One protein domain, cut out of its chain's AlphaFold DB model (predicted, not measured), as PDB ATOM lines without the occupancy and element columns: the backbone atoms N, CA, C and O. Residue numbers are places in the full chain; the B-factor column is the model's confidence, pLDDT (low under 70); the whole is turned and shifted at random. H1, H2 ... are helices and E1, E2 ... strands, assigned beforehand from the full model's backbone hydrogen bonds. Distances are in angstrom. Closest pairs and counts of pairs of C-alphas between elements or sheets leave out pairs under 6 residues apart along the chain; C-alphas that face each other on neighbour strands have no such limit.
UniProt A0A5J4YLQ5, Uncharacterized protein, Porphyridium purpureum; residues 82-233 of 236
ATOM      1  N   LEU A  82     -22.034  30.050  -5.216       94.12
ATOM      2  CA  LEU A  82     -20.673  30.200  -5.713       94.12
ATOM      3  C   LEU A  82     -19.701  30.419  -4.547       94.12
ATOM      4  O   LEU A  82     -19.870  31.389  -3.796       94.12
ATOM      5  N   PRO A  83     -18.628  29.616  -4.435       95.31
ATOM      6  CA  PRO A  83     -17.627  29.834  -3.409       95.31
ATOM      7  C   PRO A  83     -16.891  31.154  -3.668       95.31
ATOM      8  O   PRO A  83     -16.350  31.387  -4.753       95.31
ATOM      9  N   GLY A  84     -16.871  32.025  -2.658       94.38
ATOM     10  CA  GLY A  84     -16.075  33.247  -2.666       94.38
ATOM     11  C   GLY A  84     -14.565  32.977  -2.589       94.38
ATOM     12  O   GLY A  84     -14.124  31.837  -2.423       94.38
ATOM     13  N   PRO A  85     -13.734  34.028  -2.672       97.81
ATOM     14  CA  PRO A  85     -14.108  35.442  -2.611       97.81
ATOM     15  C   PRO A  85     -14.439  36.077  -3.970       97.81
ATOM     16  O   PRO A  85     -14.002  35.611  -5.017       97.81
ATOM     17  N   PHE A  86     -15.129  37.219  -3.931       98.25
ATOM     18  CA  PHE A  86     -15.460  38.059  -5.085       98.25
ATOM     19  C   PHE A  86     -14.779  39.424  -4.977       98.25
ATOM     20  O   PHE A  86     -14.515  39.922  -3.882       98.25
ATOM     21  N   TYR A  87     -14.517  40.062  -6.114       98.44
ATOM     22  CA  TYR A  87     -13.758  41.308  -6.160       98.44
ATOM     23  C   TYR A  87     -14.555  42.399  -6.874       98.44
ATOM     24  O   TYR A  87     -14.669  42.407  -8.100       98.44
ATOM     25  N   ALA A  88     -15.114  43.330  -6.104       97.75
ATOM     26  CA  ALA A  88     -15.854  44.474  -6.621       97.75
ATOM     27  C   ALA A  88     -14.891  45.596  -7.023       97.75
ATOM     28  O   ALA A  88     -14.032  45.978  -6.235       97.75
ATOM     29  N   ILE A  89     -15.051  46.158  -8.222       96.75
ATOM     30  CA  ILE A  89     -14.212  47.232  -8.767       96.75
ATOM     31  C   ILE A  89     -15.112  48.401  -9.163       96.75
ATOM     32  O   ILE A  89     -16.011  48.262  -9.996       96.75
ATOM     33  N   ARG A  90     -14.861  49.576  -8.579       94.94
ATOM     34  CA  ARG A  90     -15.592  50.813  -8.906       94.94
ATOM     35  C   ARG A  90     -14.883  51.646  -9.966       94.94
ATOM     36  O   ARG A  90     -15.550  52.300 -10.762       94.94
ATOM     37  N   HIS A  91     -13.554  51.623  -9.952       94.50
ATOM     38  CA  HIS A  91     -12.721  52.334 -10.910       94.50
ATOM     39  C   HIS A  91     -11.481  51.498 -11.213       94.50
ATOM     40  O   HIS A  91     -10.620  51.321 -10.349       94.50
ATOM     41  N   GLY A  92     -11.428  50.963 -12.431       95.94
ATOM     42  CA  GLY A  92     -10.301  50.198 -12.949       95.94
ATOM     43  C   GLY A  92      -9.859  50.652 -14.341       95.94
ATOM     44  O   GLY A  92     -10.284  51.692 -14.859       95.94
ATOM     45  N   ARG A  93      -8.984  49.847 -14.941       96.94
ATOM     46  CA  ARG A  93      -8.382  50.031 -16.265       96.94
ATOM     47  C   ARG A  93      -9.462  50.209 -17.324       96.94
ATOM     48  O   ARG A  93     -10.504  49.575 -17.232       96.94
ATOM     49  N   ASP A  94      -9.239  51.092 -18.297       95.56
ATOM     50  CA  ASP A  94     -10.208  51.398 -19.364       95.56
ATOM     51  C   ASP A  94     -11.629  51.704 -18.850       95.56
ATOM     52  O   ASP A  94     -12.630  51.420 -19.504       95.56
ATOM     53  N   LYS A  95     -11.716  52.302 -17.654       95.00
ATOM     54  CA  LYS A  95     -12.977  52.617 -16.966       95.00
ATOM     55  C   LYS A  95     -13.782  51.382 -16.559       95.00
ATOM     56  O   LYS A  95     -14.999  51.473 -16.400       95.00
ATOM     57  N   PHE A  96     -13.117  50.247 -16.340       96.44
ATOM     58  CA  PHE A  96     -13.757  49.046 -15.822       96.44
ATOM     59  C   PHE A  96     -14.498  49.349 -14.515       96.44
ATOM     60  O   PHE A  96     -13.942  49.922 -13.572       96.44
ATOM     61  N   ARG A  97     -15.758  48.920 -14.477       96.00
ATOM     62  CA  ARG A  97     -16.631  48.922 -13.306       96.00
ATOM     63  C   ARG A  97     -17.426  47.629 -13.320       96.00
ATOM     64  O   ARG A  97     -18.083  47.339 -14.317       96.00
ATOM     65  N   GLY A  98     -17.413  46.881 -12.227       97.00
ATOM     66  CA  GLY A  98     -18.104  45.600 -12.147       97.00
ATOM     67  C   GLY A  98     -17.553  44.723 -11.035       97.00
ATOM     68  O   GLY A  98     -16.886  45.205 -10.122       97.00
ATOM     69  N   VAL A  99     -17.831  43.431 -11.122       98.06
ATOM     70  CA  VAL A  99     -17.304  42.421 -10.202       98.06
ATOM     71  C   VAL A  99     -16.563  41.381 -11.029       98.06
ATOM     72  O   VAL A  99     -17.026  41.001 -12.107       98.06
ATOM     73  N   VAL A 100     -15.411  40.947 -10.528       98.38
ATOM     74  CA  VAL A 100     -14.629  39.843 -11.094       98.38
ATOM     75  C   VAL A 100     -14.485  38.726 -10.069       98.38
ATOM     76  O   VAL A 100     -14.516  38.962  -8.858       98.38
ATOM     77  N   VAL A 101     -14.342  37.501 -10.566       98.25
ATOM     78  CA  VAL A 101     -14.260  36.299  -9.728       98.25
ATOM     79  C   VAL A 101     -12.820  36.050  -9.286       98.25
ATOM     80  O   VAL A 101     -12.579  35.647  -8.153       98.25
ATOM     81  N   ARG A 102     -11.825  36.311 -10.147       98.06
ATOM     82  CA  ARG A 102     -10.447  35.891  -9.865       98.06
ATOM     83  C   ARG A 102      -9.589  37.019  -9.283       98.06
ATOM     84  O   ARG A 102      -9.592  38.136  -9.806       98.06
ATOM     85  N   PRO A 103      -8.716  36.709  -8.305       98.25
ATOM     86  CA  PRO A 103      -7.790  37.687  -7.728       98.25
ATOM     87  C   PRO A 103      -6.826  38.282  -8.759       98.25
ATOM     88  O   PRO A 103      -6.496  39.464  -8.692       98.25
ATOM     89  N   LYS A 104      -6.374  37.471  -9.725       98.38
ATOM     90  CA  LYS A 104      -5.441  37.918 -10.771       98.38
ATOM     91  C   LYS A 104      -6.055  39.006 -11.654       98.38
ATOM     92  O   LYS A 104      -5.377  39.974 -11.977       98.38
ATOM     93  N   GLU A 105      -7.338  38.873 -11.992       98.56
ATOM     94  CA  GLU A 105      -8.076  39.879 -12.766       98.56
ATOM     95  C   GLU A 105      -8.233  41.171 -11.973       98.56
ATOM     96  O   GLU A 105      -7.977  42.248 -12.501       98.56
ATOM     97  N   HIS A 106      -8.586  41.066 -10.689       98.50
ATOM     98  CA  HIS A 106      -8.707  42.225  -9.811       98.50
ATOM     99  C   HIS A 106      -7.413  43.045  -9.763       98.50
ATOM    100  O   HIS A 106      -7.448  44.263  -9.933       98.50
ATOM    101  N   ILE A 107      -6.265  42.379  -9.604       98.44
ATOM    102  CA  ILE A 107      -4.955  43.040  -9.628       98.44
ATOM    103  C   ILE A 107      -4.714  43.695 -10.994       98.44
ATOM    104  O   ILE A 107      -4.404  44.882 -11.047       98.44
ATOM    105  N   ALA A 108      -4.916  42.962 -12.094       98.38
ATOM    106  CA  ALA A 108      -4.673  43.460 -13.450       98.38
ATOM    107  C   ALA A 108      -5.535  44.679 -13.828       98.38
ATOM    108  O   ALA A 108      -5.109  45.516 -14.623       98.38
ATOM    109  N   LEU A 109      -6.740  44.788 -13.264       98.06
ATOM    110  CA  LEU A 109      -7.671  45.881 -13.540       98.06
ATOM    111  C   LEU A 109      -7.441  47.117 -12.660       98.06
ATOM    112  O   LEU A 109      -7.931  48.188 -13.001       98.06
ATOM    113  N   ILE A 110      -6.717  46.999 -11.549       98.06
ATOM    114  CA  ILE A 110      -6.481  48.105 -10.600       98.06
ATOM    115  C   ILE A 110      -5.047  48.623 -10.691       98.06
ATOM    116  O   ILE A 110      -4.800  49.818 -10.522       98.06
ATOM    117  N   GLN A 111      -4.088  47.741 -10.966       97.94
ATOM    118  CA  GLN A 111      -2.674  48.081 -10.957       97.94
ATOM    119  C   GLN A 111      -2.354  49.205 -11.952       97.94
ATOM    120  O   GLN A 111      -2.679  49.130 -13.135       97.94
ATOM    121  N   GLY A 112      -1.695  50.258 -11.459       97.06
ATOM    122  CA  GLY A 112      -1.285  51.411 -12.267       97.06
ATOM    123  C   GLY A 112      -2.411  52.389 -12.622       97.06
ATOM    124  O   GLY A 112      -2.154  53.387 -13.293       97.06
ATOM    125  N   VAL A 113      -3.645  52.152 -12.168       96.75
ATOM    126  CA  VAL A 113      -4.778  53.047 -12.414       96.75
ATOM    127  C   VAL A 113      -4.879  54.056 -11.273       96.75
ATOM    128  O   VAL A 113      -5.083  53.687 -10.114       96.75
ATOM    129  N   LYS A 114      -4.728  55.341 -11.606       95.75
ATOM    130  CA  LYS A 114      -4.870  56.445 -10.650       95.75
ATOM    131  C   LYS A 114      -6.286  56.461 -10.063       95.75
ATOM    132  O   LYS A 114      -7.256  56.316 -10.806       95.75
ATOM    133  N   ASP A 115      -6.385  56.660  -8.749       93.88
ATOM    134  CA  ASP A 115      -7.655  56.723  -8.012       93.88
ATOM    135  C   ASP A 115      -8.520  55.464  -8.215       93.88
ATOM    136  O   ASP A 115      -9.752  55.524  -8.256       93.88
ATOM    137  N   SER A 116      -7.869  54.314  -8.409       95.25
ATOM    138  CA  SER A 116      -8.556  53.034  -8.520       95.25
ATOM    139  C   SER A 116      -9.122  52.594  -7.179       95.25
ATOM    140  O   SER A 116      -8.586  52.883  -6.110       95.25
ATOM    141  N   TYR A 117     -10.243  51.881  -7.244       95.12
ATOM    142  CA  TYR A 117     -10.911  51.358  -6.061       95.12
ATOM    143  C   TYR A 117     -11.453  49.971  -6.353       95.12
ATOM    144  O   TYR A 117     -12.331  49.803  -7.210       95.12
ATOM    145  N   GLY A 118     -10.963  48.995  -5.595       95.94
ATOM    146  CA  GLY A 118     -11.510  47.653  -5.560       95.94
ATOM    147  C   GLY A 118     -11.506  47.080  -4.152       95.94
ATOM    148  O   GLY A 118     -10.721  47.488  -3.296       95.94
ATOM    149  N   ARG A 119     -12.435  46.161  -3.906       97.44
ATOM    150  CA  ARG A 119     -12.656  45.543  -2.605       97.44
ATOM    151  C   ARG A 119     -12.929  44.056  -2.775       97.44
ATOM    152  O   ARG A 119     -13.737  43.658  -3.610       97.44
ATOM    153  N   LYS A 120     -12.259  43.252  -1.952       98.25
ATOM    154  CA  LYS A 120     -12.557  41.831  -1.773       98.25
ATOM    155  C   LYS A 120     -13.773  41.694  -0.854       98.25
ATOM    156  O   LYS A 120     -13.805  42.318   0.204       98.25
ATOM    157  N   GLU A 121     -14.730  40.868  -1.242       98.12
ATOM    158  CA  GLU A 121     -15.931  40.547  -0.474       98.12
ATOM    159  C   GLU A 121     -16.111  39.023  -0.448       98.12
ATOM    160  O   GLU A 121     -15.838  38.342  -1.435       98.12
ATOM    161  N   GLU A 122     -16.558  38.467   0.678       97.56
ATOM    162  CA  GLU A 122     -16.653  37.004   0.845       97.56
ATOM    163  C   GLU A 122     -17.863  36.393   0.119       97.56
ATOM    164  O   GLU A 122     -17.838  35.229  -0.258       97.56
ATOM    165  N   THR A 123     -18.907  37.187  -0.130       97.38
ATOM    166  CA  THR A 123     -20.159  36.739  -0.764       97.38
ATOM    167  C   THR A 123     -20.472  37.585  -1.991       97.38
ATOM    168  O   THR A 123     -20.234  38.800  -1.975       97.38
ATOM    169  N   LEU A 124     -21.099  36.980  -3.000       96.88
ATOM    170  CA  LEU A 124     -21.472  37.650  -4.246       96.88
ATOM    171  C   LEU A 124     -22.388  38.855  -4.008       96.88
ATOM    172  O   LEU A 124     -22.143  39.941  -4.532       96.88
ATOM    173  N   GLU A 125     -23.381  38.699  -3.136       96.44
ATOM    174  CA  GLU A 125     -24.313  39.767  -2.782       96.44
ATOM    175  C   GLU A 125     -23.588  41.007  -2.227       96.44
ATOM    176  O   GLU A 125     -23.828  42.134  -2.669       96.44
ATOM    177  N   LYS A 126     -22.637  40.816  -1.300       97.06
ATOM    178  CA  LYS A 126     -21.808  41.913  -0.770       97.06
ATOM    179  C   LYS A 126     -20.984  42.584  -1.865       97.06
ATOM    180  O   LYS A 126     -20.919  43.810  -1.879       97.06
ATOM    181  N   ALA A 127     -20.409  41.831  -2.805       97.31
ATOM    182  CA  ALA A 127     -19.689  42.403  -3.946       97.31
ATOM    183  C   ALA A 127     -20.597  43.257  -4.843       97.31
ATOM    184  O   ALA A 127     -20.222  44.375  -5.211       97.31
ATOM    185  N   ILE A 128     -21.811  42.776  -5.127       95.81
ATOM    186  CA  ILE A 128     -22.831  43.501  -5.896       95.81
ATOM    187  C   ILE A 128     -23.213  44.807  -5.177       95.81
ATOM    188  O   ILE A 128     -23.123  45.892  -5.749       95.81
ATOM    189  N   ARG A 129     -23.535  44.755  -3.883       95.25
ATOM    190  CA  ARG A 129     -23.826  45.972  -3.101       95.25
ATOM    191  C   ARG A 129     -22.625  46.926  -3.060       95.25
ATOM    192  O   ARG A 129     -22.776  48.146  -3.152       95.25
ATOM    193  N   SER A 130     -21.413  46.381  -2.970       92.81
ATOM    194  CA  SER A 130     -20.171  47.148  -2.872       92.81
ATOM    195  C   SER A 130     -19.859  47.940  -4.147       92.81
ATOM    196  O   SER A 130     -19.467  49.104  -4.034       92.81
ATOM    197  N   TYR A 131     -20.076  47.406  -5.358       88.69
ATOM    198  CA  TYR A 131     -19.877  48.197  -6.592       88.69
ATOM    199  C   TYR A 131     -21.027  49.186  -6.860       88.69
ATOM    200  O   TYR A 131     -20.825  50.196  -7.549       88.69
ATOM    201  N   GLN A 132     -22.227  48.912  -6.331       88.62
ATOM    202  CA  GLN A 132     -23.395  49.775  -6.498       88.62
ATOM    203  C   GLN A 132     -23.277  51.092  -5.743       88.62
ATOM    204  O   GLN A 132     -23.889  52.056  -6.184       88.62
ATOM    205  N   HIS A 133     -22.506  51.188  -4.657       82.25
ATOM    206  CA  HIS A 133     -22.378  52.447  -3.923       82.25
ATOM    207  C   HIS A 133     -21.864  53.563  -4.846       82.25
ATOM    208  O   HIS A 133     -20.768  53.480  -5.410       82.25
ATOM    209  N   HIS A 134     -22.679  54.600  -5.021       69.69
ATOM    210  CA  HIS A 134     -22.431  55.638  -6.010       69.69
ATOM    211  C   HIS A 134     -21.284  56.534  -5.536       69.69
ATOM    212  O   HIS A 134     -21.269  56.986  -4.393       69.69
ATOM    213  N   SER A 135     -20.329  56.791  -6.426       73.12
ATOM    214  CA  SER A 135     -19.509  58.000  -6.380       73.12
ATOM    215  C   SER A 135     -19.769  58.792  -7.657       73.12
ATOM    216  O   SER A 135     -20.006  58.208  -8.725       73.12
ATOM    217  N   ASP A 136     -19.718  60.118  -7.571       72.31
ATOM    218  CA  ASP A 136     -19.902  61.006  -8.728       72.31
ATOM    219  C   ASP A 136     -18.826  60.810  -9.805       72.31
ATOM    220  O   ASP A 136     -19.011  61.184 -10.957       72.31
ATOM    221  N   GLN A 137     -17.724  60.144  -9.456       66.75
ATOM    222  CA  GLN A 137     -16.592  59.877 -10.343       66.75
ATOM    223  C   GLN A 137     -16.687  58.537 -11.093       66.75
ATOM    224  O   GLN A 137     -15.820  58.224 -11.909       66.75
ATOM    225  N   SER A 138     -17.707  57.716 -10.820       68.81
ATOM    226  CA  SER A 138     -17.841  56.398 -11.453       68.81
ATOM    227  C   SER A 138     -18.493  56.484 -12.835       68.81
ATOM    228  O   SER A 138     -19.511  57.150 -13.024       68.81
ATOM    229  N   TRP A 139     -17.919  55.777 -13.812       75.94
ATOM    230  CA  TRP A 139     -18.510  55.627 -15.143       75.94
ATOM    231  C   TRP A 139     -19.754  54.746 -15.049       75.94
ATOM    232  O   TRP A 139     -19.712  53.661 -14.467       75.94
ATOM    233  N   ARG A 140     -20.874  55.234 -15.593       85.19
ATOM    234  CA  ARG A 140     -22.198  54.620 -15.387       85.19
ATOM    235  C   ARG A 140     -22.804  53.987 -16.630       85.19
ATOM    236  O   ARG A 140     -23.870  53.403 -16.512       85.19
ATOM    237  N   ARG A 141     -22.188  54.151 -17.800       94.00
ATOM    238  CA  ARG A 141     -22.808  53.793 -19.079       94.00
ATOM    239  C   ARG A 141     -21.800  53.074 -19.961       94.00
ATOM    240  O   ARG A 141     -20.774  53.644 -20.322       94.00
ATOM    241  N   PHE A 142     -22.116  51.833 -20.292       96.06
ATOM    242  CA  PHE A 142     -21.382  50.990 -21.223       96.06
ATOM    243  C   PHE A 142     -22.341  50.639 -22.353       96.06
ATOM    244  O   PHE A 142     -23.338  49.957 -22.131       96.06
ATOM    245  N   PHE A 143     -22.065  51.137 -23.553       96.06
ATOM    246  CA  PHE A 143     -22.881  50.864 -24.727       96.06
ATOM    247  C   PHE A 143     -22.303  49.644 -25.426       96.06
ATOM    248  O   PHE A 143     -21.188  49.708 -25.946       96.06
ATOM    249  N   ALA A 144     -23.029  48.535 -25.414       96.25
ATOM    250  CA  ALA A 144     -22.601  47.313 -26.067       96.25
ATOM    251  C   ALA A 144     -23.507  46.997 -27.253       96.25
ATOM    252  O   ALA A 144     -24.707  47.286 -27.249       96.25
ATOM    253  N   PHE A 145     -22.923  46.381 -28.271       94.75
ATOM    254  CA  PHE A 145     -23.660  45.864 -29.411       94.75
ATOM    255  C   PHE A 145     -23.152  44.481 -29.799       94.75
ATOM    256  O   PHE A 145     -21.984  44.146 -29.580       94.75
ATOM    257  N   ARG A 146     -24.039  43.683 -30.387       93.56
ATOM    258  CA  ARG A 146     -23.703  42.387 -30.971       93.56
ATOM    259  C   ARG A 146     -24.621  42.074 -32.144       93.56
ATOM    260  O   ARG A 146     -25.814  42.366 -32.095       93.56
ATOM    261  N   LEU A 147     -24.062  41.486 -33.193       85.62
ATOM    262  CA  LEU A 147     -24.808  40.979 -34.337       85.62
ATOM    263  C   LEU A 147     -25.032  39.473 -34.161       85.62
ATOM    264  O   LEU A 147     -24.068  38.710 -34.083       85.62
ATOM    265  N   GLY A 148     -26.294  39.049 -34.089       63.84
ATOM    266  CA  GLY A 148     -26.661  37.637 -34.176       63.84
ATOM    267  C   GLY A 148     -26.807  37.230 -35.643       63.84
ATOM    268  O   GLY A 148     -27.641  37.795 -36.350       63.84
ATOM    269  N   GLY A 149     -25.998  36.287 -36.130       60.56
ATOM    270  CA  GLY A 149     -26.109  35.794 -37.507       60.56
ATOM    271  C   GLY A 149     -25.001  34.828 -37.931       60.56
ATOM    272  O   GLY A 149     -23.958  34.740 -37.286       60.56
ATOM    273  N   ALA A 150     -25.239  34.110 -39.033       57.78
ATOM    274  CA  ALA A 150     -24.325  33.111 -39.598       57.78
ATOM    275  C   ALA A 150     -23.099  33.715 -40.320       57.78
ATOM    276  O   ALA A 150     -22.110  33.016 -40.521       57.78
ATOM    277  N   GLU A 151     -23.141  35.000 -40.693       58.03
ATOM    278  CA  GLU A 151     -22.136  35.645 -41.562       58.03
ATOM    279  C   GLU A 151     -21.015  36.390 -40.814       58.03
ATOM    280  O   GLU A 151     -20.155  37.013 -41.431       58.03
ATOM    281  N   GLY A 152     -20.980  36.306 -39.483       60.66
ATOM    282  CA  GLY A 152     -19.922  36.899 -38.666       60.66
ATOM    283  C   GLY A 152     -20.457  37.724 -37.503       60.66
ATOM    284  O   GLY A 152     -21.522  38.336 -37.566       60.66
ATOM    285  N   VAL A 153     -19.699  37.729 -36.408       72.25
ATOM    286  CA  VAL A 153     -20.119  38.326 -35.137       72.25
ATOM    287  C   VAL A 153     -19.426  39.672 -34.952       72.25
ATOM    288  O   VAL A 153     -18.369  39.761 -34.327       72.25
ATOM    289  N   SER A 154     -20.024  40.738 -35.487       87.50
ATOM    290  CA  SER A 154     -19.649  42.104 -35.108       87.50
ATOM    291  C   SER A 154     -20.147  42.374 -33.693       87.50
ATOM    292  O   SER A 154     -21.350  42.345 -33.433       87.50
ATOM    293  N   ARG A 155     -19.227  42.624 -32.763       93.62
ATOM    294  CA  ARG A 155     -19.532  42.912 -31.359       93.62
ATOM    295  C   ARG A 155     -18.527  43.895 -30.793       93.62
ATOM    296  O   ARG A 155     -17.359  43.862 -31.170       93.62
ATOM    297  N   GLY A 156     -18.985  44.747 -29.891       95.50
ATOM    298  CA  GLY A 156     -18.120  45.744 -29.290       95.50
ATOM    299  C   GLY A 156     -18.770  46.478 -28.133       95.50
ATOM    300  O   GLY A 156     -19.992  46.492 -27.977       95.50
ATOM    301  N   ILE A 157     -17.915  47.096 -27.327       96.69
ATOM    302  CA  ILE A 157     -18.260  47.893 -26.159       96.69
ATOM    303  C   ILE A 157     -17.646  49.270 -26.334       96.69
ATOM    304  O   ILE A 157     -16.471  49.425 -26.667       96.69
ATOM    305  N   VAL A 158     -18.451  50.283 -26.059       96.00
ATOM    306  CA  VAL A 158     -18.078  51.682 -26.145       96.00
ATOM    307  C   VAL A 158     -18.385  52.343 -24.813       96.00
ATOM    308  O   VAL A 158     -19.490  52.236 -24.284       96.00
ATOM    309  N   VAL A 159     -17.402  53.053 -24.270       95.12
ATOM    310  CA  VAL A 159     -17.504  53.682 -22.942       95.12
ATOM    311  C   VAL A 159     -17.912  55.157 -22.997       95.12
ATOM    312  O   VAL A 159     -18.165  55.764 -21.961       95.12
ATOM    313  N   THR A 160     -17.983  55.763 -24.191       92.75
ATOM    314  CA  THR A 160     -18.365  57.176 -24.351       92.75
ATOM    315  C   THR A 160     -19.544  57.352 -25.307       92.75
ATOM    316  O   THR A 160     -19.629  56.719 -26.360       92.75
ATOM    317  N   GLN A 161     -20.452  58.265 -24.961       91.75
ATOM    318  CA  GLN A 161     -21.619  58.570 -25.789       91.75
ATOM    319  C   GLN A 161     -21.258  59.158 -27.172       91.75
ATOM    320  O   GLN A 161     -21.913  58.784 -28.145       91.75
ATOM    321  N   PRO A 162     -20.246  60.040 -27.324       92.88
ATOM    322  CA  PRO A 162     -19.832  60.514 -28.644       92.88
ATOM    323  C   PRO A 162     -19.366  59.378 -29.560       92.88
ATOM    324  O   PRO A 162     -19.835  59.276 -30.693       92.88
ATOM    325  N   THR A 163     -18.516  58.480 -29.054       91.69
ATOM    326  CA  THR A 163     -18.048  57.302 -29.799       91.69
ATOM    327  C   THR A 163     -19.221  56.379 -30.149       91.69
ATOM    328  O   THR A 163     -19.312  55.901 -31.279       91.69
ATOM    329  N   TRP A 164     -20.175  56.205 -29.229       92.88
ATOM    330  CA  TRP A 164     -21.385  55.424 -29.479       92.88
ATOM    331  C   TRP A 164     -22.224  56.004 -30.622       92.88
ATOM    332  O   TRP A 164     -22.622  55.264 -31.513       92.88
ATOM    333  N   LYS A 165     -22.442  57.326 -30.660       91.31
ATOM    334  CA  LYS A 165     -23.186  57.985 -31.750       91.31
ATOM    335  C   LYS A 165     -22.540  57.767 -33.123       91.31
ATOM    336  O   LYS A 165     -23.260  57.695 -34.116       91.31
ATOM    337  N   LEU A 166     -21.210  57.682 -33.189       90.12
ATOM    338  CA  LEU A 166     -20.488  57.403 -34.433       90.12
ATOM    339  C   LEU A 166     -20.660  55.942 -34.866       90.12
ATOM    340  O   LEU A 166     -20.995  55.681 -36.019       90.12
ATOM    341  N   ILE A 167     -20.484  54.999 -33.939       87.88
ATOM    342  CA  ILE A 167     -20.593  53.560 -34.220       87.88
ATOM    343  C   ILE A 167     -22.037  53.167 -34.536       87.88
ATOM    344  O   ILE A 167     -22.280  52.459 -35.508       87.88
ATOM    345  N   ALA A 168     -23.009  53.675 -33.781       87.12
ATOM    346  CA  ALA A 168     -24.419  53.341 -33.956       87.12
ATOM    347  C   ALA A 168     -24.946  53.660 -35.366       87.12
ATOM    348  O   ALA A 168     -25.831  52.950 -35.833       87.12
ATOM    349  N   LYS A 169     -24.385  54.683 -36.033       86.88
ATOM    350  CA  LYS A 169     -24.682  55.038 -37.432       86.88
ATOM    351  C   LYS A 169     -24.034  54.098 -38.451       86.88
ATOM    352  O   LYS A 169     -24.556  53.934 -39.542       86.88
ATOM    353  N   ARG A 170     -22.869  53.530 -38.125       80.81
ATOM    354  CA  ARG A 170     -22.102  52.657 -39.029       80.81
ATOM    355  C   ARG A 170     -22.598  51.214 -39.006       80.81
ATOM    356  O   ARG A 170     -22.536  50.536 -40.021       80.81
ATOM    357  N   VAL A 171     -23.073  50.745 -37.855       75.69
ATOM    358  CA  VAL A 171     -23.447  49.337 -37.638       75.69
ATOM    359  C   VAL A 171     -24.968  49.144 -37.740       75.69
ATOM    360  O   VAL A 171     -25.547  48.277 -37.095       75.69
ATOM    361  N   GLU A 172     -25.669  49.976 -38.509       76.25
ATOM    362  CA  GLU A 172     -27.125  49.877 -38.614       76.25
ATOM    363  C   GLU A 172     -27.535  48.620 -39.400       76.25
ATOM    364  O   GLU A 172     -27.387  48.536 -40.616       76.25
ATOM    365  N   SER A 173     -28.028  47.613 -38.676       80.44
ATOM    366  CA  SER A 173     -28.583  46.371 -39.214       80.44
ATOM    367  C   SER A 173     -29.828  45.982 -38.424       80.44
ATOM    368  O   SER A 173     -29.910  46.228 -37.219       80.44
ATOM    369  N   ARG A 174     -30.784  45.329 -39.095       79.00
ATOM    370  CA  ARG A 174     -32.028  44.833 -38.479       79.00
ATOM    371  C   ARG A 174     -31.786  43.785 -37.392       79.00
ATOM    372  O   ARG A 174     -32.629  43.624 -36.522       79.00
ATOM    373  N   THR A 175     -30.659  43.077 -37.444       83.06
ATOM    374  CA  THR A 175     -30.305  42.016 -36.486       83.06
ATOM    375  C   THR A 175     -29.311  42.478 -35.421       83.06
ATOM    376  O   THR A 175     -28.794  41.660 -34.660       83.06
ATOM    377  N   LEU A 176     -29.003  43.781 -35.368       87.81
ATOM    378  CA  LEU A 176     -28.081  44.320 -34.378       87.81
ATOM    379  C   LEU A 176     -28.793  44.521 -33.037       87.81
ATOM    380  O   LEU A 176     -29.636  45.406 -32.892       87.81
ATOM    381  N   GLU A 177     -28.374  43.770 -32.025       91.62
ATOM    382  CA  GLU A 177     -28.779  44.011 -30.646       91.62
ATOM    383  C   GLU A 177     -27.897  45.108 -30.040       91.62
ATOM    384  O   GLU A 177     -26.666  45.037 -30.098       91.62
ATOM    385  N   LYS A 178     -28.528  46.123 -29.443       93.12
ATOM    386  CA  LYS A 178     -27.872  47.249 -28.771       93.12
ATOM    387  C   LYS A 178     -28.393  47.324 -27.346       93.12
ATOM    388  O   LYS A 178     -29.605  47.385 -27.143       93.12
ATOM    389  N   VAL A 179     -27.496  47.334 -26.369       94.75
ATOM    390  CA  VAL A 179     -27.871  47.378 -24.954       94.75
ATOM    391  C   VAL A 179     -26.948  48.333 -24.212       94.75
ATOM    392  O   VAL A 179     -25.741  48.385 -24.453       94.75
ATOM    393  N   GLU A 180     -27.533  49.107 -23.305       95.81
ATOM    394  CA  GLU A 180     -26.789  49.931 -22.366       95.81
ATOM    395  C   GLU A 180     -26.718  49.237 -21.005       95.81
ATOM    396  O   GLU A 180     -27.737  48.832 -20.441       95.81
ATOM    397  N   PHE A 181     -25.504  49.135 -20.473       95.31
ATOM    398  CA  PHE A 181     -25.220  48.544 -19.175       95.31
ATOM    399  C   PHE A 181     -24.652  49.576 -18.211       95.31
ATOM    400  O   PHE A 181     -23.935  50.499 -18.601       95.31
ATOM    401  N   ASN A 182     -24.904  49.369 -16.920       95.12
ATOM    402  CA  ASN A 182     -24.314  50.181 -15.858       95.12
ATOM    403  C   ASN A 182     -22.988  49.617 -15.313       95.12
ATOM    404  O   ASN A 182     -22.351  50.239 -14.459       95.12
ATOM    405  N   ASN A 183     -22.563  48.451 -15.794       96.12
ATOM    406  CA  ASN A 183     -21.293  47.818 -15.468       96.12
ATOM    407  C   ASN A 183     -20.728  47.106 -16.703       96.12
ATOM    408  O   ASN A 183     -21.463  46.686 -17.596       96.12
ATOM    409  N   MET A 184     -19.408  46.978 -16.735       97.75
ATOM    410  CA  MET A 184     -18.687  46.365 -17.838       97.75
ATOM    411  C   MET A 184     -18.785  44.835 -17.806       97.75
ATOM    412  O   MET A 184     -18.787  44.227 -18.868       97.75
ATOM    413  N   THR A 185     -18.924  44.205 -16.632       98.12
ATOM    414  CA  THR A 185     -19.054  42.739 -16.514       98.12
ATOM    415  C   THR A 185     -20.210  42.205 -17.367       98.12
ATOM    416  O   THR A 185     -20.001  41.316 -18.189       98.12
ATOM    417  N   GLN A 186     -21.410  42.783 -17.248       97.88
ATOM    418  CA  GLN A 186     -22.559  42.392 -18.074       97.88
ATOM    419  C   GLN A 186     -22.329  42.687 -19.559       97.88
ATOM    420  O   GLN A 186     -22.644  41.845 -20.393       97.88
ATOM    421  N   ALA A 187     -21.736  43.838 -19.894       97.75
ATOM    422  CA  ALA A 187     -21.431  44.195 -21.279       97.75
ATOM    423  C   ALA A 187     -20.467  43.191 -21.943       97.75
ATOM    424  O   ALA A 187     -20.663  42.818 -23.099       97.75
ATOM    425  N   LEU A 188     -19.461  42.708 -21.207       98.06
ATOM    426  CA  LEU A 188     -18.519  41.693 -21.686       98.06
ATOM    427  C   LEU A 188     -19.220  40.356 -21.934       98.06
ATOM    428  O   LEU A 188     -19.051  39.778 -23.004       98.06
ATOM    429  N   VAL A 189     -20.054  39.895 -20.994       97.69
ATOM    430  CA  VAL A 189     -20.823  38.647 -21.159       97.69
ATOM    431  C   VAL A 189     -21.839  38.764 -22.297       97.69
ATOM    432  O   VAL A 189     -21.991  37.830 -23.081       97.69
ATOM    433  N   PHE A 190     -22.474  39.927 -22.460       96.38
ATOM    434  CA  PHE A 190     -23.375  40.211 -23.576       96.38
ATOM    435  C   PHE A 190     -22.673  40.024 -24.926       96.38
ATOM    436  O   PHE A 190     -23.194  39.324 -25.799       96.38
ATOM    437  N   CYS A 191     -21.475  40.598 -25.085       96.31
ATOM    438  CA  CYS A 191     -20.659  40.414 -26.282       96.31
ATOM    439  C   CYS A 191     -20.169  38.968 -26.431       96.31
ATOM    440  O   CYS A 191     -20.190  38.434 -27.538       96.31
ATOM    441  N   GLU A 192     -19.748  38.314 -25.349       96.25
ATOM    442  CA  GLU A 192     -19.255  36.936 -25.386       96.25
ATOM    443  C   GLU A 192     -20.331  35.952 -25.862       96.25
ATOM    444  O   GLU A 192     -20.063  35.141 -26.744       96.25
ATOM    445  N   GLN A 193     -21.560  36.086 -25.358       94.62
ATOM    446  CA  GLN A 193     -22.707  35.238 -25.703       94.62
ATOM    447  C   GLN A 193     -23.368  35.590 -27.046       94.62
ATOM    448  O   GLN A 193     -24.430  35.055 -27.372       94.62
ATOM    449  N   ALA A 194     -22.774  36.480 -27.842       92.31
ATOM    450  CA  ALA A 194     -23.275  36.816 -29.170       92.31
ATOM    451  C   ALA A 194     -23.371  35.577 -30.078       92.31
ATOM    452  O   ALA A 194     -22.433  34.785 -30.163       92.31
ATOM    453  N   GLY A 195     -24.508  35.420 -30.761       87.56
ATOM    454  CA  GLY A 195     -24.785  34.249 -31.603       87.56
ATOM    455  C   GLY A 195     -25.158  32.980 -30.827       87.56
ATOM    456  O   GLY A 195     -25.322  31.926 -31.434       87.56
ATOM    457  N   THR A 196     -25.314  33.065 -29.504       90.12
ATOM    458  CA  THR A 196     -25.794  31.966 -28.656       90.12
ATOM    459  C   THR A 196     -27.165  32.316 -28.067       90.12
ATOM    460  O   THR A 196     -27.477  33.500 -27.935       90.12
ATOM    461  N   PRO A 197     -27.974  31.329 -27.641       89.12
ATOM    462  CA  PRO A 197     -29.207  31.590 -26.893       89.12
ATOM    463  C   PRO A 197     -28.952  32.057 -25.444       89.12
ATOM    464  O   PRO A 197     -29.897  32.229 -24.680       89.12
ATOM    465  N   GLY A 198     -27.687  32.244 -25.044       91.06
ATOM    466  CA  GLY A 198     -27.297  32.623 -23.691       91.06
ATOM    467  C   GLY A 198     -27.823  33.997 -23.265       91.06
ATOM    468  O   GLY A 198     -27.716  34.997 -23.987       91.06
ATOM    469  N   THR A 199     -28.373  34.041 -22.055       94.62
ATOM    470  CA  THR A 199     -29.007  35.224 -21.449       94.62
ATOM    471  C   THR A 199     -28.404  35.591 -20.094       94.62
ATOM    472  O   THR A 199     -28.966  36.398 -19.354       94.62
ATOM    473  N   ASP A 200     -27.227  35.052 -19.767       95.56
ATOM    474  CA  ASP A 200     -26.577  35.281 -18.474       95.56
ATOM    475  C   ASP A 200     -26.232  36.757 -18.242       95.56
ATOM    476  O   ASP A 200     -26.130  37.212 -17.110       95.56
ATOM    477  N   TRP A 201     -26.111  37.547 -19.306       95.88
ATOM    478  CA  TRP A 201     -25.882  38.987 -19.230       95.88
ATOM    479  C   TRP A 201     -27.075  39.801 -18.700       95.88
ATOM    480  O   TRP A 201     -26.882  40.974 -18.378       95.88
ATOM    481  N   HIS A 202     -28.290  39.239 -18.598       94.88
ATOM    482  CA  HIS A 202     -29.482  39.982 -18.159       94.88
ATOM    483  C   HIS A 202     -29.340  40.563 -16.747       94.88
ATOM    484  O   HIS A 202     -29.753  41.699 -16.505       94.88
ATOM    485  N   THR A 203     -28.713  39.825 -15.829       95.19
ATOM    486  CA  THR A 203     -28.414  40.299 -14.472       95.19
ATOM    487  C   THR A 203     -26.918  40.217 -14.209       95.19
ATOM    488  O   THR A 203     -26.208  39.388 -14.778       95.19
ATOM    489  N   LEU A 204     -26.405  41.093 -13.343       95.81
ATOM    490  CA  LEU A 204     -24.991  41.047 -12.980       95.81
ATOM    491  C   LEU A 204     -24.637  39.738 -12.263       95.81
ATOM    492  O   LEU A 204     -23.568  39.188 -12.501       95.81
ATOM    493  N   GLU A 205     -25.532  39.229 -11.419       96.00
ATOM    494  CA  GLU A 205     -25.323  37.957 -10.730       96.00
ATOM    495  C   GLU A 205     -25.127  36.804 -11.720       96.00
ATOM    496  O   GLU A 205     -24.126  36.088 -11.642       96.00
ATOM    497  N   ARG A 206     -26.025  36.672 -12.706       95.69
ATOM    498  CA  ARG A 206     -25.925  35.639 -13.744       95.69
ATOM    499  C   ARG A 206     -24.668  35.809 -14.593       95.69
ATOM    500  O   ARG A 206     -23.992  34.824 -14.872       95.69
ATOM    501  N   ALA A 207     -24.283  37.044 -14.913       97.06
ATOM    502  CA  ALA A 207     -23.054  37.316 -15.652       97.06
ATOM    503  C   ALA A 207     -21.813  36.853 -14.869       97.06
ATOM    504  O   ALA A 207     -20.896  36.265 -15.440       97.06
ATOM    505  N   ILE A 208     -21.787  37.064 -13.551       97.25
ATOM    506  CA  ILE A 208     -20.690  36.609 -12.688       97.25
ATOM    507  C   ILE A 208     -20.677  35.079 -12.586       97.25
ATOM    508  O   ILE A 208     -19.607  34.482 -12.703       97.25
ATOM    509  N   ARG A 209     -21.845  34.437 -12.443       96.31
ATOM    510  CA  ARG A 209     -21.984  32.968 -12.477       96.31
ATOM    511  C   ARG A 209     -21.498  32.372 -13.791       96.31
ATOM    512  O   ARG A 209     -20.750  31.396 -13.782       96.31
ATOM    513  N   PHE A 210     -21.825  32.999 -14.914       96.44
ATOM    514  CA  PHE A 210     -21.301  32.613 -16.220       96.44
ATOM    515  C   PHE A 210     -19.768  32.662 -16.267       96.44
ATOM    516  O   PHE A 210     -19.146  31.696 -16.706       96.44
ATOM    517  N   LEU A 211     -19.150  33.737 -15.767       97.56
ATOM    518  CA  LEU A 211     -17.689  33.857 -15.731       97.56
ATOM    519  C   LEU A 211     -17.032  32.872 -14.754       97.56
ATOM    520  O   LEU A 211     -15.951  32.367 -15.042       97.56
ATOM    521  N   ALA A 212     -17.678  32.562 -13.630       96.62
ATOM    522  CA  ALA A 212     -17.194  31.553 -12.688       96.62
ATOM    523  C   ALA A 212     -17.164  30.148 -13.314       96.62
ATOM    524  O   ALA A 212     -16.201  29.410 -13.117       96.62
ATOM    525  N   ARG A 213     -18.181  29.802 -14.119       96.31
ATOM    526  CA  ARG A 213     -18.268  28.520 -14.844       96.31
ATOM    527  C   ARG A 213     -17.303  28.411 -16.029       96.31
ATOM    528  O   ARG A 213     -17.063  27.304 -16.500       96.31
ATOM    529  N   LYS A 214     -16.755  29.531 -16.510       97.00
ATOM    530  CA  LYS A 214     -15.865  29.602 -17.680       97.00
ATOM    531  C   LYS A 214     -14.495  30.189 -17.325       97.00
ATOM    532  O   LYS A 214     -14.184  31.325 -17.703       97.00
ATOM    533  N   PRO A 215     -13.651  29.446 -16.587       96.81
ATOM    534  CA  PRO A 215     -12.352  29.932 -16.121       96.81
ATOM    535  C   PRO A 215     -11.357  30.245 -17.250       96.81
ATOM    536  O   PRO A 215     -10.343  30.893 -17.003       96.81
ATOM    537  N   GLU A 216     -11.615  29.830 -18.484       97.69
ATOM    538  CA  GLU A 216     -10.847  30.202 -19.671       97.69
ATOM    539  C   GLU A 216     -11.076  31.659 -20.114       97.69
ATOM    540  O   GLU A 216     -10.207  32.252 -20.750       97.69
ATOM    541  N   LEU A 217     -12.209  32.273 -19.749       97.94
ATOM    542  CA  LEU A 217     -12.579  33.620 -20.192       97.94
ATOM    543  C   LEU A 217     -12.008  34.698 -19.275       97.94
ATOM    544  O   LEU A 217     -12.635  35.054 -18.287       97.94
ATOM    545  N   SER A 218     -10.833  35.242 -19.577       98.12
ATOM    546  CA  SER A 218     -10.205  36.348 -18.827       98.12
ATOM    547  C   SER A 218     -10.915  37.690 -19.071       98.12
ATOM    548  O   SER A 218     -11.100  38.105 -20.212       98.12
ATOM    549  N   THR A 219     -11.282  38.408 -18.004       98.44
ATOM    550  CA  THR A 219     -11.895  39.746 -18.074       98.44
ATOM    551  C   THR A 219     -10.983  40.751 -18.782       98.44
ATOM    552  O   THR A 219     -11.464  41.399 -19.712       98.44
ATOM    553  N   PRO A 220      -9.681  40.862 -18.440       98.44
ATOM    554  CA  PRO A 220      -8.729  41.634 -19.237       98.44
ATOM    555  C   PRO A 220      -8.741  41.292 -20.734       98.44
ATOM    556  O   PRO A 220      -8.790  42.205 -21.554       98.44
ATOM    557  N   ASP A 221      -8.761  40.008 -21.091       98.25
ATOM    558  CA  ASP A 221      -8.666  39.574 -22.492       98.25
ATOM    559  C   ASP A 221      -9.958  39.901 -23.252       98.25
ATOM    560  O   ASP A 221      -9.919  40.368 -24.389       98.25
ATOM    561  N   MET A 222     -11.119  39.716 -22.614       98.25
ATOM    562  CA  MET A 222     -12.406  40.128 -23.178       98.25
ATOM    563  C   MET A 222     -12.478  41.648 -23.361       98.25
ATOM    564  O   MET A 222     -13.034  42.113 -24.352       98.25
ATOM    565  N   MET A 223     -11.914  42.434 -22.438       97.81
ATOM    566  CA  MET A 223     -11.834  43.887 -22.601       97.81
ATOM    567  C   MET A 223     -10.983  44.262 -23.810       97.81
ATOM    568  O   MET A 223     -11.418  45.074 -24.620       97.81
ATOM    569  N   ASP A 224      -9.812  43.649 -23.966       96.62
ATOM    570  CA  ASP A 224      -8.938  43.911 -25.112       96.62
ATOM    571  C   ASP A 224      -9.574  43.472 -26.436       96.62
ATOM    572  O   ASP A 224      -9.354  44.104 -27.468       96.62
ATOM    573  N   LYS A 225     -10.418  42.436 -26.398       95.81
ATOM    574  CA  LYS A 225     -11.163  41.926 -27.551       95.81
ATOM    575  C   LYS A 225     -12.376  42.780 -27.931       95.81
ATOM    576  O   LYS A 225     -12.684  42.881 -29.116       95.81
ATOM    577  N   TYR A 226     -13.109  43.324 -26.956       96.62
ATOM    578  CA  TYR A 226     -14.426  43.932 -27.191       96.62
ATOM    579  C   TYR A 226     -14.472  45.448 -27.014       96.62
ATOM    580  O   TYR A 226     -15.358  46.079 -27.585       96.62
ATOM    581  N   ILE A 227     -13.574  46.067 -26.246       96.44
ATOM    582  CA  ILE A 227     -13.589  47.524 -26.077       96.44
ATOM    583  C   ILE A 227     -13.067  48.191 -27.346       96.44
ATOM    584  O   ILE A 227     -11.915  48.011 -27.726       96.44
ATOM    585  N   MET A 228     -13.903  49.034 -27.950       94.38
ATOM    586  CA  MET A 228     -13.517  49.867 -29.082       94.38
ATOM    587  C   MET A 228     -12.933  51.185 -28.582       94.38
ATOM    588  O   MET A 228     -13.611  51.973 -27.909       94.38
ATOM    589  N   ARG A 229     -11.676  51.446 -28.930       90.94
ATOM    590  CA  ARG A 229     -10.976  52.694 -28.619       90.94
ATOM    591  C   ARG A 229     -11.079  53.637 -29.819       90.94
ATOM    592  O   ARG A 229     -11.255  53.214 -30.956       90.94
ATOM    593  N   ILE A 230     -10.988  54.948 -29.582       84.94
ATOM    594  CA  ILE A 230     -11.084  55.951 -30.666       84.94
ATOM    595  C   ILE A 230      -9.995  55.725 -31.725       84.94
ATOM    596  O   ILE A 230     -10.264  55.901 -32.910       84.94
ATOM    597  N   SER A 231      -8.807  55.278 -31.306       84.69
ATOM    598  CA  SER A 231      -7.716  54.863 -32.198       84.69
ATOM    599  C   SER A 231      -8.153  53.838 -33.240       84.69
ATOM    600  O   SER A 231      -7.680  53.869 -34.371       84.69
ATOM    601  N   ASP A 232      -9.086  52.968 -32.871       79.44
ATOM    602  CA  ASP A 232      -9.513  51.840 -33.692       79.44
ATOM    603  C   ASP A 232     -10.531  52.291 -34.746       79.44
ATOM    604  O   ASP A 232     -10.701  51.649 -35.777       79.44
ATOM    605  N   LEU A 233     -11.192  53.434 -34.522       75.69
ATOM    606  CA  LEU A 233     -12.193  53.986 -35.434       75.69
ATOM    607  C   LEU A 233     -11.594  54.741 -36.620       75.69
ATOM    608  O   LEU A 233     -12.279  54.903 -37.625       75.69
TER     609      LEU A 233
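AT A GLANCE: This is residues 82 to 233 of the 236 residues of an uncharacterized protein of Porphyridium purpureum (UniProt A0A5J4YLQ5). Look for two lobes set one after the other along the longest axis, each a small three-stranded sheet between helices: E5, E4 and E6 with H3 on one face and H4 on the other, and E2, E1 and E3 with H1 on one face and H2 on the other. H4 sits in the middle, packed on the first of these sheets and reaching E2 of the other; H5 packs on H4 and beside E2, H6 bridges from H1 to H4, and the short H7 ends the printed part near H3. The printed part has 152 residues, with seven named helices and six named strands in the order E1 E2 H1 E3 H2 E4 E5 H3 E6 H4 H5 H6 H7. Both sheets are antiparallel, in the orders E5 E4 E6 and E2 E1 E3, and the class is mixed, helices and strands. The whole is compact, with a radius of gyration of the C-alphas of 15.0 A and spans of 43 by 32 by 23 A.

IN THESE COORDINATES: Find C-alpha 142 at (-21.382, 50.990, -21.223); from there E4 runs 16.9 A to residue 147. Beside it lie E5, residues 155 to 158, 10.3 A, and E6, residues 176 to 181, 16.0 A. H3, residues 161 to 170, measures 14.5 A, and H4, residues 184 to 192, 12.1 A. For the other sheet go to C-alpha 86 at (-15.460, 38.059, -5.085), where E1 begins; it runs 15.7 A to residue 91. E2 is residues 98 to 100, 6.8 A, and E3 residues 117 to 121, 13.2 A. H1, residues 103 to 110, is 10.9 A long, and H2, residues 124 to 132, 12.5 A. H5, residues 204 to 213, spans 14.3 A, and H6, residues 219 to 226, 10.3 A. H7, residues 230 to 233, 5.3 A, ends at C-alpha 233, (-12.193, 53.986, -35.434).

HOW THE PARTS SIT: Start at E4, the inner strand: N 144 and O 179 of E6 are 2.9 A apart, and N 158 of E5 and O 143 are 2.8 A apart, both within hydrogen-bond range. E4 and E5 form a hairpin. This sheet makes three layers, helices on both faces: H3 at a height of 9.7 A and H4 at 8.1 A, on opposite faces, both along the strands. E5, H3 and E6 are a split strand-helix-strand unit, two strands of one sheet that run the same way with a helix between them in the chain, here with E4 between the strands in the sheet and a right-handed crossover; E2, H1 and E3 are another, with E1 between the strands in the sheet, and its crossover is also right-handed. In that sheet N 88 and O 119 of E3 are 2.9 A apart, and N 98 of E2 and O 89 are 3.0 A apart; E1 and E2 form a hairpin. H1, height 8.7 A, and H2, height 7.5 A, lie over E1 on opposite faces, in three layers again. H4 is on this sheet too, with the C-alphas of Gly 98 and Thr 185 closest at 5.3 A. H4 touches H5 at a steep tilt of 58 degrees, Gln 186 and Ala 207 having the closest C-alphas, 5.6 A. H6 touches H4, closest C-alphas Leu 188 and Met 222, 6.5 A, and H1, closest Glu 105 and Thr 219, 6.5 A; it only grazes the sheet E5 E4 E6. H5 and H2 only just touch, with 3 pairs of C-alphas within 8 A, Leu 124 and Glu 205 closest at 7.5 A. H7 is close to but not clearly touching H3, Thr 163 and Ile 230 having the closest C-alphas, 7.1 A. In H1, H2, H4, H5 and H6 every O i to N i+4 pair is within hydrogen-bond range, in H3 4 of 6, and H7 is too short for one.

THE WHOLE: The two C-alphas farthest apart, those of Glu 122 and Arg 170, are 43.2 A apart. The printed part has no cut, and the one long link is H4 to H5, 11 residues. Mean pLDDT of the printed part is 91.9; residue 134, residues 137 to 138 and residues 148 to 152 are under 70.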